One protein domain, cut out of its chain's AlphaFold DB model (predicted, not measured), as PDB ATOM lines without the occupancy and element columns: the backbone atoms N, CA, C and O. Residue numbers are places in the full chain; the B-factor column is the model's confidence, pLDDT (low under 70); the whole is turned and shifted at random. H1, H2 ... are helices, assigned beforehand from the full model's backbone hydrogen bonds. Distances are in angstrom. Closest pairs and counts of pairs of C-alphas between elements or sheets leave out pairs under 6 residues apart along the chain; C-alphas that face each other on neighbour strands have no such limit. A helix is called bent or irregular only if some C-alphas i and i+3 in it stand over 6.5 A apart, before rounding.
ATOM      1  N   LEU A   8     -12.637 -39.560 -37.938       66.06
ATOM      2  CA  LEU A   8     -11.670 -38.741 -38.649       66.06
ATOM      3  C   LEU A   8     -11.286 -39.569 -39.860       66.06
ATOM      4  O   LEU A   8     -10.919 -40.737 -39.727       66.06
ATOM      5  N   ASP A   9     -11.428 -38.989 -41.042       84.00
ATOM      6  CA  ASP A   9     -10.967 -39.657 -42.243       84.00
ATOM      7  C   ASP A   9      -9.440 -39.707 -42.188       84.00
ATOM      8  O   ASP A   9      -8.772 -38.684 -42.341       84.00
ATOM      9  N   HIS A  10      -8.873 -40.889 -41.940       86.88
ATOM     10  CA  HIS A  10      -7.427 -41.112 -41.953       86.88
ATOM     11  C   HIS A  10      -6.777 -40.620 -43.257       86.88
ATOM     12  O   HIS A  10      -5.631 -40.176 -43.233       86.88
ATOM     13  N   ARG A  11      -7.519 -40.596 -44.374       87.38
ATOM     14  CA  ARG A  11      -7.058 -40.092 -45.677       87.38
ATOM     15  C   ARG A  11      -7.023 -38.562 -45.764       87.38
ATOM     16  O   ARG A  11      -6.559 -38.031 -46.764       87.38
ATOM     17  N   ALA A  12      -7.432 -37.835 -44.721       88.31
ATOM     18  CA  ALA A  12      -7.120 -36.412 -44.587       88.31
ATOM     19  C   ALA A  12      -5.620 -36.177 -44.318       88.31
ATOM     20  O   ALA A  12      -5.092 -35.112 -44.637       88.31
ATOM     21  N   ASN A  13      -4.913 -37.166 -43.754       92.44
ATOM     22  CA  ASN A  13      -3.460 -37.114 -43.642       92.44
ATOM     23  C   ASN A  13      -2.833 -37.425 -45.010       92.44
ATOM     24  O   ASN A  13      -3.074 -38.490 -45.573       92.44
ATOM     25  N   GLN A  14      -2.006 -36.514 -45.531       91.69
ATOM     26  CA  GLN A  14      -1.443 -36.634 -46.883       91.69
ATOM     27  C   GLN A  14      -0.561 -37.878 -47.069       91.69
ATOM     28  O   GLN A  14      -0.557 -38.457 -48.152       91.69
ATOM     29  N   LEU A  15       0.144 -38.321 -46.023       92.44
ATOM     30  CA  LEU A  15       0.979 -39.521 -46.088       92.44
ATOM     31  C   LEU A  15       0.110 -40.779 -46.192       92.44
ATOM     32  O   LEU A  15       0.325 -41.601 -47.076       92.44
ATOM     33  N   LEU A  16      -0.928 -40.891 -45.358       93.62
ATOM     34  CA  LEU A  16      -1.891 -41.994 -45.441       93.62
ATOM     35  C   LEU A  16      -2.732 -41.946 -46.726       93.62
ATOM     36  O   LEU A  16      -3.148 -42.990 -47.229       93.62
ATOM     37  N   ALA A  17      -2.977 -40.754 -47.278       92.94
ATOM     38  CA  ALA A  17      -3.668 -40.553 -48.551       92.94
ATOM     39  C   ALA A  17      -2.844 -41.011 -49.764       92.94
ATOM     40  O   ALA A  17      -3.416 -41.460 -50.757       92.94
ATOM     41  N   ALA A  18      -1.517 -40.909 -49.678       95.81
ATOM     42  CA  ALA A  18      -0.600 -41.291 -50.747       95.81
ATOM     43  C   ALA A  18      -0.398 -42.812 -50.864       95.81
ATOM     44  O   ALA A  18       0.066 -43.283 -51.899       95.81
ATOM     45  N   LEU A  19      -0.757 -43.579 -49.829       95.44
ATOM     46  CA  LEU A  19      -0.656 -45.035 -49.850       95.44
ATOM     47  C   LEU A  19      -1.606 -45.653 -50.877       95.44
ATOM     48  O   LEU A  19      -2.752 -45.199 -51.039       95.44
ATOM     49  N   ALA A  20      -1.142 -46.732 -51.513       96.88
ATOM     50  CA  ALA A  20      -1.994 -47.584 -52.323       96.88
ATOM     51  C   ALA A  20      -3.127 -48.173 -51.455       96.88
ATOM     52  O   ALA A  20      -2.969 -48.316 -50.237       96.88
ATOM     53  N   PRO A  21      -4.287 -48.516 -52.044       94.69
ATOM     54  CA  PRO A  21      -5.421 -49.035 -51.279       94.69
ATOM     55  C   PRO A  21      -5.086 -50.281 -50.447       94.69
ATOM     56  O   PRO A  21      -5.568 -50.411 -49.324       94.69
ATOM     57  N   GLU A  22      -4.246 -51.169 -50.980       96.25
ATOM     58  CA  GLU A  22      -3.774 -52.387 -50.310       96.25
ATOM     59  C   GLU A  22      -2.878 -52.099 -49.100       96.25
ATOM     60  O   GLU A  22      -3.112 -52.655 -48.026       96.25
ATOM     61  N   ASP A  23      -1.938 -51.160 -49.224       96.25
ATOM     62  CA  ASP A  23      -1.068 -50.737 -48.120       96.25
ATOM     63  C   ASP A  23      -1.872 -50.070 -47.001       96.25
ATOM     64  O   ASP A  23      -1.691 -50.352 -45.815       96.25
ATOM     65  N   PHE A  24      -2.814 -49.197 -47.370       94.25
ATOM     66  CA  PHE A  24      -3.691 -48.552 -46.400       94.25
ATOM     67  C   PHE A  24      -4.585 -49.575 -45.683       94.25
ATOM     68  O   PHE A  24      -4.768 -49.495 -44.468       94.25
ATOM     69  N   ALA A  25      -5.115 -50.561 -46.412       93.69
ATOM     70  CA  ALA A  25      -5.915 -51.635 -45.833       93.69
ATOM     71  C   ALA A  25      -5.102 -52.507 -44.863       93.69
ATOM     72  O   ALA A  25      -5.636 -52.905 -43.829       93.69
ATOM     73  N   ALA A  26      -3.820 -52.757 -45.151       95.88
ATOM     74  CA  ALA A  26      -2.923 -53.486 -44.256       95.88
ATOM     75  C   ALA A  26      -2.658 -52.729 -42.942       95.88
ATOM     76  O   ALA A  26      -2.567 -53.346 -41.883       95.88
ATOM     77  N   LEU A  27      -2.581 -51.395 -42.989       92.75
ATOM     78  CA  LEU A  27      -2.425 -50.561 -41.791       92.75
ATOM     79  C   LEU A  27      -3.724 -50.396 -40.998       92.75
ATOM     80  O   LEU A  27      -3.665 -50.238 -39.782       92.75
ATOM     81  N   GLY A  28      -4.885 -50.443 -41.658       90.25
ATOM     82  CA  GLY A  28      -6.202 -50.181 -41.066       90.25
ATOM     83  C   GLY A  28      -6.452 -50.818 -39.688       90.25
ATOM     84  O   GLY A  28      -6.836 -50.089 -38.776       90.25
ATOM     85  N   PRO A  29      -6.199 -52.127 -39.485       92.00
ATOM     86  CA  PRO A  29      -6.375 -52.790 -38.187       92.00
ATOM     87  C   PRO A  29      -5.477 -52.263 -37.057       92.00
ATOM     88  O   PRO A  29      -5.765 -52.500 -35.888       92.00
ATOM     89  N   HIS A  30      -4.385 -51.581 -37.400       91.88
ATOM     90  CA  HIS A  30      -3.393 -51.046 -36.469       91.88
ATOM     91  C   HIS A  30      -3.526 -49.531 -36.261       91.88
ATOM     92  O   HIS A  30      -2.829 -48.969 -35.417       91.88
ATOM     93  N   LEU A  31      -4.390 -48.858 -37.030       91.69
ATOM     94  CA  LEU A  31      -4.624 -47.426 -36.893       91.69
ATOM     95  C   LEU A  31      -5.601 -47.155 -35.750       91.69
ATOM     96  O   LEU A  31      -6.735 -47.631 -35.743       91.69
ATOM     97  N   GLU A  32      -5.169 -46.313 -34.818       90.12
ATOM     98  CA  GLU A  32      -5.995 -45.821 -33.723       90.12
ATOM     99  C   GLU A  32      -6.017 -44.290 -33.720       90.12
ATOM    100  O   GLU A  32      -4.987 -43.622 -33.834       90.12
ATOM    101  N   THR A  33      -7.211 -43.713 -33.568       89.06
ATOM    102  CA  THR A  33      -7.359 -42.270 -33.359       89.06
ATOM    103  C   THR A  33      -7.122 -41.931 -31.893       89.06
ATOM    104  O   THR A  33      -7.951 -42.229 -31.032       89.06
ATOM    105  N   VAL A  34      -6.039 -41.207 -31.628       88.50
ATOM    106  CA  VAL A  34      -5.695 -40.707 -30.292       88.50
ATOM    107  C   VAL A  34      -5.848 -39.188 -30.217       88.50
ATOM    108  O   VAL A  34      -5.684 -38.478 -31.207       88.50
ATOM    109  N   ARG A  35      -6.167 -38.662 -29.028       88.56
ATOM    110  CA  ARG A  35      -6.179 -37.211 -28.780       88.56
ATOM    111  C   ARG A  35      -4.811 -36.769 -28.277       88.56
ATOM    112  O   ARG A  35      -4.400 -37.197 -27.203       88.56
ATOM    113  N   LEU A  36      -4.164 -35.863 -29.005       88.00
ATOM    114  CA  LEU A  36      -2.954 -35.187 -28.543       88.00
ATOM    115  C   LEU A  36      -3.339 -33.886 -27.834       88.00
ATOM    116  O   LEU A  36      -3.987 -33.015 -28.413       88.00
ATOM    117  N   LEU A  37      -2.974 -33.764 -26.559       87.81
ATOM    118  CA  LEU A  37      -3.202 -32.544 -25.786       87.81
ATOM    119  C   LEU A  37      -2.043 -31.567 -25.980       87.81
ATOM    120  O   LEU A  37      -0.896 -31.961 -26.188       87.81
ATOM    121  N   LYS A  38      -2.329 -30.267 -25.875       86.38
ATOM    122  CA  LYS A  38      -1.285 -29.240 -25.924       86.38
ATOM    123  C   LYS A  38      -0.256 -29.484 -24.816       86.38
ATOM    124  O   LYS A  38      -0.631 -29.625 -23.656       86.38
ATOM    125  N   GLY A  39       1.026 -29.477 -25.183       85.06
ATOM    126  CA  GLY A  39       2.136 -29.721 -24.257       85.06
ATOM    127  C   GLY A  39       2.369 -31.198 -23.929       85.06
ATOM    128  O   GLY A  39       3.208 -31.491 -23.085       85.06
ATOM    129  N   MET A  40       1.650 -32.122 -24.575       86.94
ATOM    130  CA  MET A  40       1.928 -33.549 -24.458       86.94
ATOM    131  C   MET A  40       3.267 -33.876 -25.121       86.94
ATOM    132  O   MET A  40       3.495 -33.534 -26.282       86.94
ATOM    133  N   ILE A  41       4.128 -34.567 -24.381       86.88
ATOM    134  CA  ILE A  41       5.363 -35.138 -24.908       86.88
ATOM    135  C   ILE A  41       4.989 -36.438 -25.623       86.88
ATOM    136  O   ILE A  41       4.412 -37.339 -25.019       86.88
ATOM    137  N   VAL A  42       5.245 -36.491 -26.931       86.38
ATOM    138  CA  VAL A  42       4.913 -37.653 -27.775       86.38
ATOM    139  C   VAL A  42       6.002 -38.722 -27.681       86.38
ATOM    140  O   VAL A  42       5.697 -39.909 -27.730       86.38
ATOM    141  N   TYR A  43       7.257 -38.302 -27.524       83.62
ATOM    142  CA  TYR A  43       8.390 -39.171 -27.226       83.62
ATOM    143  C   TYR A  43       9.529 -38.340 -26.608       83.62
ATOM    144  O   TYR A  43       9.612 -37.134 -26.865       83.62
ATOM    145  N   GLU A  44      10.406 -38.973 -25.824       82.50
ATOM    146  CA  GLU A  44      11.639 -38.364 -25.310       82.50
ATOM    147  C   GLU A  44      12.887 -38.968 -25.966       82.50
ATOM    148  O   GLU A  44      12.908 -40.113 -26.422       82.50
ATOM    149  N   THR A  45      13.964 -38.185 -26.034       75.38
ATOM    150  CA  THR A  45      15.244 -38.663 -26.567       75.38
ATOM    151  C   THR A  45      15.763 -39.831 -25.731       75.38
ATOM    152  O   THR A  45      16.035 -39.671 -24.546       75.38
ATOM    153  N   GLY A  46      15.968 -40.982 -26.372       76.19
ATOM    154  CA  GLY A  46      16.442 -42.206 -25.719       76.19
ATOM    155  C   GLY A  46      15.334 -43.210 -25.405       76.19
ATOM    156  O   GLY A  46      15.644 -44.379 -25.168       76.19
ATOM    157  N   ASP A  47      14.067 -42.801 -25.494       78.75
ATOM    158  CA  ASP A  47      12.945 -43.719 -25.353       78.75
ATOM    159  C   ASP A  47      12.776 -44.594 -26.596       78.75
ATOM    160  O   ASP A  47      13.049 -44.205 -27.736       78.75
ATOM    161  N   GLN A  48      12.284 -45.812 -26.371       79.31
ATOM    162  CA  GLN A  48      11.754 -46.628 -27.455       79.31
ATOM    163  C   GLN A  48      10.505 -45.935 -28.005       79.31
ATOM    164  O   GLN A  48       9.649 -45.519 -27.229       79.31
ATOM    165  N   MET A  49      10.381 -45.841 -29.330       80.94
ATOM    166  CA  MET A  49       9.183 -45.305 -29.975       80.94
ATOM    167  C   MET A  49       8.293 -46.466 -30.448       80.94
ATOM    168  O   MET A  49       8.485 -46.964 -31.557       80.94
ATOM    169  N   PRO A  50       7.342 -46.945 -29.619       82.62
ATOM    170  CA  PRO A  50       6.512 -48.105 -29.951       82.62
ATOM    171  C   PRO A  50       5.454 -47.806 -31.019       82.62
ATOM    172  O   PRO A  50       4.899 -48.732 -31.608       82.62
ATOM    173  N   HIS A  51       5.158 -46.526 -31.261       88.56
ATOM    174  CA  HIS A  51       4.089 -46.085 -32.149       88.56
ATOM    175  C   HIS A  51       4.565 -44.994 -33.105       88.56
ATOM    176  O   HIS A  51       5.396 -44.155 -32.759       88.56
ATOM    177  N   VAL A  52       3.980 -44.987 -34.301       90.81
ATOM    178  CA  VAL A  52       4.123 -43.906 -35.279       90.81
ATOM    179  C   VAL A  52       2.851 -43.068 -35.249       90.81
ATOM    180  O   VAL A  52       1.746 -43.606 -35.286       90.81
ATOM    181  N   TYR A  53       3.008 -41.749 -35.200       90.94
ATOM    182  CA  TYR A  53       1.891 -40.812 -35.158       90.94
ATOM    183  C   TYR A  53       1.699 -40.152 -36.523       90.94
ATOM    184  O   TYR A  53       2.655 -39.689 -37.140       90.94
ATOM    185  N   PHE A  54       0.441 -40.048 -36.957       92.12
ATOM    186  CA  PHE A  54       0.036 -39.319 -38.161       92.12
ATOM    187  C   PHE A  54      -0.852 -38.132 -37.753       92.12
ATOM    188  O   PHE A  54      -2.075 -38.281 -37.713       92.12
ATOM    189  N   PRO A  55      -0.280 -36.961 -37.405       90.19
ATOM    190  CA  PRO A  55      -1.073 -35.796 -37.018       90.19
ATOM    191  C   PRO A  55      -2.062 -35.401 -38.125       90.19
ATOM    192  O   PRO A  55      -1.699 -35.352 -39.303       90.19
ATOM    193  N   GLN A  56      -3.315 -35.142 -37.743       87.25
ATOM    194  CA  GLN A  56      -4.383 -34.714 -38.659       87.25
ATOM    195  C   GLN A  56      -4.824 -33.270 -38.396       87.25
ATOM    196  O   GLN A  56      -5.052 -32.520 -39.338       87.25
ATOM    197  N   ASP A  57      -4.913 -32.874 -37.126       86.88
ATOM    198  CA  ASP A  57      -5.375 -31.559 -36.663       86.88
ATOM    199  C   ASP A  57      -4.445 -30.945 -35.595       86.88
ATOM    200  O   ASP A  57      -4.827 -30.029 -34.867       86.88
ATOM    201  N   ALA A  58      -3.205 -31.438 -35.510       87.12
ATOM    202  CA  ALA A  58      -2.215 -31.032 -34.518       87.12
ATOM    203  C   ALA A  58      -0.871 -30.666 -35.161       87.12
ATOM    204  O   ALA A  58      -0.504 -31.181 -36.217       87.12
ATOM    205  N   VAL A  59      -0.112 -29.809 -34.474       87.69
ATOM    206  CA  VAL A  59       1.285 -29.493 -34.800       87.69
ATOM    207  C   VAL A  59       2.178 -30.153 -33.757       87.69
ATOM    208  O   VAL A  59       1.956 -29.982 -32.558       87.69
ATOM    209  N   VAL A  60       3.186 -30.891 -34.216       88.19
ATOM    210  CA  VAL A  60       4.189 -31.542 -33.364       88.19
ATOM    211  C   VAL A  60       5.525 -30.839 -33.578       88.19
ATOM    212  O   VAL A  60       5.957 -30.677 -34.717       88.19
ATOM    213  N   SER A  61       6.164 -30.408 -32.489       87.06
ATOM    214  CA  SER A  61       7.515 -29.842 -32.521       87.06
ATOM    215  C   SER A  61       8.514 -30.911 -32.114       87.06
ATOM    216  O   SER A  61       8.327 -31.575 -31.096       87.06
ATOM    217  N   LEU A  62       9.578 -31.050 -32.896       84.62
ATOM    218  CA  LEU A  62      10.730 -31.862 -32.537       84.62
ATOM    219  C   LEU A  62      11.700 -30.969 -31.769       84.62
ATOM    220  O   LEU A  62      12.185 -30.003 -32.345       84.62
ATOM    221  N   LEU A  63      11.959 -31.263 -30.498       80.94
ATOM    222  CA  LEU A  63      12.963 -30.538 -29.723       80.94
ATOM    223  C   LEU A  63      14.183 -31.431 -29.564       80.94
ATOM    224  O   LEU A  63      14.089 -32.515 -28.990       80.94
ATOM    225  N   THR A  64      15.325 -30.978 -30.071       69.19
ATOM    226  CA  THR A  64      16.596 -31.680 -29.863       69.19
ATOM    227  C   THR A  64      17.438 -30.897 -28.872       69.19
ATOM    228  O   THR A  64      17.671 -29.703 -29.053       69.19
ATOM    229  N   ILE A  65      17.915 -31.576 -27.828       67.50
ATOM    230  CA  ILE A  65      18.907 -31.010 -26.915       67.50
ATOM    231  C   ILE A  65      20.276 -31.189 -27.573       67.50
ATOM    232  O   ILE A  65      20.748 -32.311 -27.756       67.50
ATOM    233  N   LEU A  66      20.899 -30.083 -27.964       68.50
ATOM    234  CA  LEU A  66      22.267 -30.069 -28.463       68.50
ATOM    235  C   LEU A  66      23.246 -30.352 -27.316       68.50
ATOM    236  O   LEU A  66      22.966 -30.073 -26.149       68.50
ATOM    237  N   ALA A  67      24.428 -30.876 -27.649       63.66
ATOM    238  CA  ALA A  67      25.459 -31.241 -26.672       63.66
ATOM    239  C   ALA A  67      25.938 -30.070 -25.785       63.66
ATOM    240  O   ALA A  67      26.532 -30.303 -24.736       63.66
ATOM    241  N   ASP A  68      25.672 -28.821 -26.182       74.62
ATOM    242  CA  ASP A  68      25.965 -27.608 -25.412       74.62
ATOM    243  C   ASP A  68      24.791 -27.132 -24.527       74.62
ATOM    244  O   ASP A  68      24.849 -26.042 -23.958       74.62
ATOM    245  N   GLY A  69      23.728 -27.932 -24.397       61.16
ATOM    246  CA  GLY A  69      22.558 -27.637 -23.566       61.16
ATOM    247  C   GLY A  69      21.542 -26.689 -24.206       61.16
ATOM    248  O   GLY A  69      20.568 -26.317 -23.551       61.16
ATOM    249  N   LYS A  70      21.730 -26.289 -25.469       65.06
ATOM    250  CA  LYS A  70      20.741 -25.495 -26.208       65.06
ATOM    251  C   LYS A  70      19.687 -26.390 -26.849       65.06
ATOM    252  O   LYS A  70      19.979 -27.493 -27.296       65.06
ATOM    253  N   THR A  71      18.463 -25.887 -26.929       53.12
ATOM    254  CA  THR A  71      17.353 -26.533 -27.634       53.12
ATOM    255  C   THR A  71      17.101 -25.818 -28.958       53.12
ATOM    256  O   THR A  71      17.065 -24.585 -28.973       53.12
ATOM    257  N   VAL A  72      16.903 -26.574 -30.038       60.84
ATOM    258  CA  VAL A  72      16.366 -26.082 -31.322       60.84
ATOM    259  C   VAL A  72      15.013 -26.729 -31.561       60.84
ATOM    260  O   VAL A  72      14.888 -27.927 -31.204       60.84
TER     261      VAL A  72
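This is residues 8 to 72 of the 72 residues of the protein "CRP-like cAMP-binding protein" of Microvirga lupini (UniProt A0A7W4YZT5). What is the picture? There is little regular structure: two short helices, H1 then H2, sit together at one end of a loose rod, and residues 31 to 72, a long stretch with no named element, wind in wide loops to the other end. What are the figures? The class is all helix, with 15 of the 65 printed residues in named elements and no named strand. The radius of gyration of the C-alphas is 14.9 A, and the spans are 46 by 22 by 18 A.

How does H1, residues 14 to 18, stand to H2, residues 21 to 30? They are close but not clearly touching; their closest C-alphas, of Leu 16 and Phe 24, are 6.9 A apart. A tight link joins them. Are the backbones in range? Every O i to N i+4 pair is within hydrogen-bond range in H1, and 4 of 6 in H2.

Where does H1 begin? C-alpha 14 is at (-1.443, -36.634, -46.883). Where does H2 end? C-alpha 30 is at (-3.393, -51.046, -36.469), 15.1 A from C-alpha 21. H2 is irregular: C-alphas 26 and 29 are 7.0 A apart.

How large is it? The C-alphas farthest apart, of Glu 22 and Asp 68, are 46.0 A apart. Is it cut or uncertain? The printed part has no cut; pLDDT is under 70 at residue 8, residues 64 to 67 and residues 69 to 72.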